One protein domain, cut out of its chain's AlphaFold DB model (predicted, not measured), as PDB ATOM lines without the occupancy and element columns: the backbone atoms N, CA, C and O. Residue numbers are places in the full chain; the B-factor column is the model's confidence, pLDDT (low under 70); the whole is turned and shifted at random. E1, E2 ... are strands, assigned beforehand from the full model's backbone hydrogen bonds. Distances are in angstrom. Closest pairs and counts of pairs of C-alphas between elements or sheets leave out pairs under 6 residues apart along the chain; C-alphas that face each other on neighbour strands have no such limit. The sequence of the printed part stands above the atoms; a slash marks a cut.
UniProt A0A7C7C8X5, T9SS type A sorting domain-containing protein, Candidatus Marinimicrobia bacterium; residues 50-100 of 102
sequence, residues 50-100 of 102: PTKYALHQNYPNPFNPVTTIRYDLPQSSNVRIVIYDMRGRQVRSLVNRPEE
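Overview. This is residues 50 to 100 of the 102 residues of the protein "T9SS type A sorting domain-containing protein" of Candidatus Marinimicrobia bacterium (UniProt A0A7C7C8X5). With little regular structure, the model is a loose U: a long two-stranded hairpin, E1 and E2, makes one arm, and residues 50 to 72, which fold back on themselves without a named element, make the other. Residues 73 to 76 join the arms at one end. The printed part has 51 residues, no named helix and two named strands, E1 then E2, antiparallel; the class is all strand, with 18 residues in named elements. It is loose, with a radius of gyration of the C-alphas of 12.5 A and spans of 32 by 22 by 15 A.

Arrangement. E1, residues 77 to 84, and E2, residues 90 to 99, form a hairpin with a tight link, antiparallel at 169 degrees. C-alphas 78 and 98 face each other at 4.2 A. N 81 and O 95, 2.9 A, and N 94 and O 81, 2.8 A, are within hydrogen-bond range. Outside the named strands, residues 54 to 55 pair with residues 71 to 72, antiparallel.

Along the chain. E1 measures 22.0 A from C-alpha 77 at (8.120, 92.566, 165.725) to C-alpha 84. E2 measures 21.8 A and ends at C-alpha 99, (9.626, 89.644, 161.046).

Size, cuts and confidence. The C-alphas farthest apart, those of Thr 51 and Arg 87, are 34.1 A apart. The printed part has no cut. Residues 61 to 64 have pLDDT under 70.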
ATOM      1  N   PRO A  50       0.168  97.097 156.309       71.38
ATOM      2  CA  PRO A  50      -0.886  96.933 157.285       71.38
ATOM      3  C   PRO A  50      -0.721  97.956 158.410       71.38
ATOM      4  O   PRO A  50       0.356  98.114 158.965       71.38
ATOM      5  N   THR A  51      -1.795  98.653 158.770       81.94
ATOM      6  CA  THR A  51      -1.773  99.682 159.829       81.94
ATOM      7  C   THR A  51      -2.045  99.113 161.219       81.94
ATOM      8  O   THR A  51      -1.900  99.799 162.230       81.94
ATOM      9  N   LYS A  52      -2.434  97.837 161.288       85.56
ATOM     10  CA  LYS A  52      -2.765  97.132 162.525       85.56
ATOM     11  C   LYS A  52      -2.303  95.687 162.469       85.56
ATOM     12  O   LYS A  52      -2.249  95.080 161.406       85.56
ATOM     13  N   TYR A  53      -2.054  95.131 163.646       87.75
ATOM     14  CA  TYR A  53      -1.886  93.695 163.801       87.75
ATOM     15  C   TYR A  53      -3.216  92.995 163.512       87.75
ATOM     16  O   TYR A  53      -4.243  93.336 164.109       87.75
ATOM     17  N   ALA A  54      -3.204  92.006 162.625       89.19
ATOM     18  CA  ALA A  54      -4.367  91.170 162.359       89.19
ATOM     19  C   ALA A  54      -3.943  89.724 162.111       89.19
ATOM     20  O   ALA A  54      -2.897  89.465 161.527       89.19
ATOM     21  N   LEU A  55      -4.769  88.777 162.546       88.88
ATOM     22  CA  LEU A  55      -4.669  87.377 162.154       88.88
ATOM     23  C   LEU A  55      -5.893  87.059 161.307       88.88
ATOM     24  O   LEU A  55      -7.028  87.224 161.756       88.88
ATOM     25  N   HIS A  56      -5.661  86.616 160.081       89.06
ATOM     26  CA  HIS A  56      -6.726  86.239 159.169       89.06
ATOM     27  C   HIS A  56      -7.079  84.770 159.351       89.06
ATOM     28  O   HIS A  56      -6.251  83.952 159.757       89.06
ATOM     29  N   GLN A  57      -8.310  84.427 158.983       84.00
ATOM     30  CA  GLN A  57      -8.740  83.036 158.950       84.00
ATOM     31  C   GLN A  57      -7.814  82.216 158.052       84.00
ATOM     32  O   GLN A  57      -7.439  82.647 156.955       84.00
ATOM     33  N   ASN A  58      -7.458  81.023 158.526       82.38
ATOM     34  CA  ASN A  58      -6.672  80.092 157.738       82.38
ATOM     35  C   ASN A  58      -7.470  79.681 156.491       82.38
ATOM     36  O   ASN A  58      -8.670  79.418 156.569       82.38
ATOM     37  N   TYR A  59      -6.820  79.643 155.330       80.62
ATOM     38  CA  TYR A  59      -7.468  79.249 154.083       80.62
ATOM     39  C   TYR A  59      -6.544  78.365 153.240       80.62
ATOM     40  O   TYR A  59      -5.373  78.708 153.077       80.62
ATOM     41  N   PRO A  60      -7.051  77.260 152.668       81.31
ATOM     42  CA  PRO A  60      -8.403  76.711 152.845       81.31
ATOM     43  C   PRO A  60      -8.632  76.107 154.247       81.31
ATOM     44  O   PRO A  60      -7.720  75.525 154.830       81.31
ATOM     45  N   ASN A  61      -9.852  76.245 154.781       58.66
ATOM     46  CA  ASN A  61     -10.311  75.665 156.056       58.66
ATOM     47  C   ASN A  61     -11.287  74.493 155.791       58.66
ATOM     48  O   ASN A  61     -12.004  74.523 154.795       58.66
ATOM     49  N   PRO A  62     -11.376  73.496 156.678       55.44
ATOM     50  CA  PRO A  62     -10.606  72.264 156.694       55.44
ATOM     51  C   PRO A  62     -11.301  71.114 155.932       55.44
ATOM     52  O   PRO A  62     -12.316  70.604 156.383       55.44
ATOM     53  N   PHE A  63     -10.689  70.680 154.823       59.50
ATOM     54  CA  PHE A  63     -10.556  69.277 154.355       59.50
ATOM     55  C   PHE A  63      -9.310  69.110 153.448       59.50
ATOM     56  O   PHE A  63      -9.167  68.120 152.738       59.50
ATOM     57  N   ASN A  64      -8.378  70.075 153.486       56.88
ATOM     58  CA  ASN A  64      -7.119  70.036 152.744       56.88
ATOM     59  C   ASN A  64      -5.937  69.861 153.713       56.88
ATOM     60  O   ASN A  64      -5.914  70.518 154.755       56.88
ATOM     61  N   PRO A  65      -4.930  69.034 153.375       75.19
ATOM     62  CA  PRO A  65      -3.757  68.794 154.223       75.19
ATOM     63  C   PRO A  65      -2.814  70.006 154.342       75.19
ATOM     64  O   PRO A  65      -1.861  69.969 155.116       75.19
ATOM     65  N   VAL A  66      -3.066  71.076 153.584       79.62
ATOM     66  CA  VAL A  66      -2.294  72.323 153.587       79.62
ATOM     67  C   VAL A  66      -3.266  73.491 153.729       79.62
ATOM     68  O   VAL A  66      -4.259  73.572 153.007       79.62
ATOM     69  N   THR A  67      -2.973  74.391 154.664       83.31
ATOM     70  CA  THR A  67      -3.710  75.638 154.885       83.31
ATOM     71  C   THR A  67      -2.715  76.777 155.070       83.31
ATOM     72  O   THR A  67      -1.634  76.575 155.627       83.31
ATOM     73  N   THR A  68      -3.078  77.969 154.613       85.88
ATOM     74  CA  THR A  68      -2.258  79.174 154.729       85.88
ATOM     75  C   THR A  68      -2.787  80.031 155.867       85.88
ATOM     76  O   THR A  68      -3.961  80.403 155.881       85.88
ATOM     77  N   ILE A  69      -1.910  80.370 156.811       87.44
ATOM     78  CA  ILE A  69      -2.189  81.317 157.895       87.44
ATOM     79  C   ILE A  69      -1.604  82.662 157.479       87.44
ATOM     80  O   ILE A  69      -0.397  82.767 157.273       87.44
ATOM     81  N   ARG A  70      -2.462  83.673 157.339       88.88
ATOM     82  CA  ARG A  70      -2.048  85.042 157.011       88.88
ATOM     83  C   ARG A  70      -2.178  85.919 158.241       88.88
ATOM     84  O   ARG A  70      -3.156  85.805 158.976       88.88
ATOM     85  N   TYR A  71      -1.206  86.785 158.444       90.50
ATOM     86  CA  TYR A  71      -1.192  87.766 159.514       90.50
ATOM     87  C   TYR A  71      -0.558  89.044 158.989       90.50
ATOM     88  O   TYR A  71       0.282  88.985 158.098       90.50
ATOM     89  N   ASP A  72      -0.978  90.154 159.571       90.06
ATOM     90  CA  ASP A  72      -0.587  91.496 159.178       90.06
ATOM     91  C   ASP A  72       0.311  92.088 160.261       90.06
ATOM     92  O   ASP A  72      -0.014  92.003 161.458       90.06
ATOM     93  N   LEU A  73       1.422  92.701 159.849       89.06
ATOM     94  CA  LEU A  73       2.382  93.309 160.764       89.06
ATOM     95  C   LEU A  73       2.644  94.795 160.441       89.06
ATOM     96  O   LEU A  73       3.264  95.082 159.422       89.06
ATOM     97  N   PRO A  74       2.253  95.754 161.306       85.06
ATOM     98  CA  PRO A  74       2.458  97.181 161.042       85.06
ATOM     99  C   PRO A  74       3.883  97.686 161.293       85.06
ATOM    100  O   PRO A  74       4.289  98.705 160.742       85.06
ATOM    101  N   GLN A  75       4.652  97.003 162.141       83.62
ATOM    102  CA  GLN A  75       6.029  97.363 162.491       83.62
ATOM    103  C   GLN A  75       6.839  96.104 162.820       83.62
ATOM    104  O   GLN A  75       6.265  95.111 163.278       83.62
ATOM    105  N   SER A  76       8.163  96.154 162.646       86.31
ATOM    106  CA  SER A  76       9.058  95.023 162.930       86.31
ATOM    107  C   SER A  76       8.827  94.489 164.348       86.31
ATOM    108  O   SER A  76       8.830  95.245 165.322       86.31
ATOM    109  N   SER A  77       8.524  93.194 164.461       88.88
ATOM    110  CA  SER A  77       8.120  92.566 165.725       88.88
ATOM    111  C   SER A  77       8.546  91.099 165.779       88.88
ATOM    112  O   SER A  77       8.676  90.425 164.758       88.88
ATOM    113  N   ASN A  78       8.705  90.561 166.991       92.81
ATOM    114  CA  ASN A  78       8.901  89.124 167.188       92.81
ATOM    115  C   ASN A  78       7.576  88.378 167.006       92.81
ATOM    116  O   ASN A  78       6.678  88.488 167.842       92.81
ATOM    117  N   VAL A  79       7.467  87.591 165.936       92.94
ATOM    118  CA  VAL A  79       6.266  86.811 165.626       92.94
ATOM    119  C   VAL A  79       6.440  85.377 166.112       92.94
ATOM    120  O   VAL A  79       7.422  84.704 165.786       92.94
ATOM    121  N   ARG A  80       5.452  84.883 166.869       94.50
ATOM    122  CA  ARG A  80       5.380  83.488 167.314       94.50
ATOM    123  C   ARG A  80       4.018  82.884 166.988       94.50
ATOM    124  O   ARG A  80       3.010  83.278 167.563       94.50
ATOM    125  N   ILE A  81       4.007  81.883 166.109       91.81
ATOM    126  CA  ILE A  81       2.798  81.148 165.714       91.81
ATOM    127  C   ILE A  81       2.942  79.700 166.161       91.81
ATOM    128  O   ILE A  81       3.843  78.987 165.709       91.81
ATOM    129  N   VAL A  82       2.042  79.271 167.045       93.19
ATOM    130  CA  VAL A  82       2.034  77.934 167.646       93.19
ATOM    131  C   VAL A  82       0.688  77.270 167.394       93.19
ATOM    132  O   VAL A  82      -0.358  77.868 167.626       93.19
ATOM    133  N   ILE A  83       0.728  76.024 166.930       89.62
ATOM    134  CA  ILE A  83      -0.447  75.183 166.718       89.62
ATOM    135  C   ILE A  83      -0.665  74.319 167.955       89.62
ATOM    136  O   ILE A  83       0.249  73.610 168.388       89.62
ATOM    137  N   TYR A  84      -1.884  74.360 168.485       91.38
ATOM    138  CA  TYR A  84      -2.331  73.551 169.613       91.38
ATOM    139  C   TYR A  84      -3.387  72.541 169.169       91.38
ATOM    140  O   TYR A  84      -4.150  72.802 168.239       91.38
ATOM    141  N   ASP A  85      -3.431  71.388 169.835       90.44
ATOM    142  CA  ASP A  85      -4.539  70.446 169.690       90.44
ATOM    143  C   ASP A  85      -5.738  70.846 170.570       90.44
ATOM    144  O   ASP A  85      -5.667  71.759 171.395       90.44
ATOM    145  N   MET A  86      -6.853  70.128 170.425       89.88
ATOM    146  CA  MET A  86      -8.079  70.375 171.202       89.88
ATOM    147  C   MET A  86      -7.901  70.169 172.716       89.88
ATOM    148  O   MET A  86      -8.767  70.547 173.498       89.88
ATOM    149  N   ARG A  87      -6.794  69.549 173.141       95.69
ATOM    150  CA  ARG A  87      -6.439  69.328 174.549       95.69
ATOM    151  C   ARG A  87      -5.462  70.397 175.052       95.69
ATOM    152  O   ARG A  87      -4.957  70.267 176.163       95.69
ATOM    153  N   GLY A  88      -5.171  71.420 174.243       93.25
ATOM    154  CA  GLY A  88      -4.244  72.502 174.566       93.25
ATOM    155  C   GLY A  88      -2.768  72.109 174.486       93.25
ATOM    156  O   GLY A  88      -1.915  72.859 174.959       93.25
ATOM    157  N   ARG A  89      -2.423  70.952 173.908       94.56
ATOM    158  CA  ARG A  89      -1.020  70.539 173.764       94.56
ATOM    159  C   ARG A  89      -0.416  71.185 172.528       94.56
ATOM    160  O   ARG A  89      -1.011  71.149 171.454       94.56
ATOM    161  N   GLN A  90       0.785  71.743 172.670       93.81
ATOM    162  CA  GLN A  90       1.535  72.289 171.544       93.81
ATOM    163  C   GLN A  90       1.906  71.158 170.575       93.81
ATOM    164  O   GLN A  90       2.664  70.256 170.924       93.81
ATOM    165  N   VAL A  91       1.401  71.237 169.346       92.38
ATOM    166  CA  VAL A  91       1.705  70.286 168.271       92.38
ATOM    167  C   VAL A  91       2.960  70.726 167.525       92.38
ATOM    168  O   VAL A  91       3.852  69.919 167.275       92.38
ATOM    169  N   ARG A  92       3.044  72.016 167.164       90.25
ATOM    170  CA  ARG A  92       4.165  72.563 166.385       90.25
ATOM    171  C   ARG A  92       4.251  74.088 166.481       90.25
ATOM    172  O   ARG A  92       3.231  74.759 166.574       90.25
ATOM    173  N   SER A  93       5.465  74.631 166.377       91.19
ATOM    174  CA  SER A  93       5.706  76.058 166.111       91.19
ATOM    175  C   SER A  93       5.943  76.270 164.613       91.19
ATOM    176  O   SER A  93       6.771  75.573 164.023       91.19
ATOM    177  N   LEU A  94       5.220  77.206 163.998       89.19
ATOM    178  CA  LEU A  94       5.366  77.550 162.577       89.19
ATOM    179  C   LEU A  94       6.326  78.723 162.372       89.19
ATOM    180  O   LEU A  94       7.148  78.689 161.462       89.19
ATOM    181  N   VAL A  95       6.245  79.726 163.247       92.06
ATOM    182  CA  VAL A  95       7.094  80.926 163.231       92.06
ATOM    183  C   VAL A  95       7.537  81.214 164.661       92.06
ATOM    184  O   VAL A  95       6.755  81.013 165.592       92.06
ATOM    185  N   ASN A  96       8.792  81.623 164.840       93.94
ATOM    186  CA  ASN A  96       9.342  82.099 166.110       93.94
ATOM    187  C   ASN A  96      10.602  82.937 165.839       93.94
ATOM    188  O   ASN A  96      11.719  82.482 166.093       93.94
ATOM    189  N   ARG A  97      10.433  84.102 165.208       92.56
ATOM    190  CA  ARG A  97      11.544  84.975 164.795       92.56
ATOM    191  C   ARG A  97      11.087  86.433 164.633       92.56
ATOM    192  O   ARG A  97       9.881  86.659 164.520       92.56
ATOM    193  N   PRO A  98      12.021  87.400 164.601       91.12
ATOM    194  CA  PRO A  98      11.724  88.749 164.134       91.12
ATOM    195  C   PRO A  98      11.233  88.708 162.682       91.12
ATOM    196  O   PRO A  98      11.832  88.019 161.853       91.12
ATOM    197  N   GLU A  99      10.154  89.426 162.395       89.38
ATOM    198  CA  GLU A  99       9.626  89.644 161.046       89.38
ATOM    199  C   GLU A  99       9.464  91.146 160.810       89.38
ATOM    200  O   GLU A  99       9.163  91.906 161.735       89.38
ATOM    201  N   GLU A 100       9.668  91.553 159.564       85.31
ATOM    202  CA  GLU A 100       9.464  92.925 159.110       85.31
ATOM    203  C   GLU A 100       7.993  93.167 158.730       85.31
ATOM    204  O   GLU A 100       7.249  92.204 158.523       85.31
TER     205      GLU A 100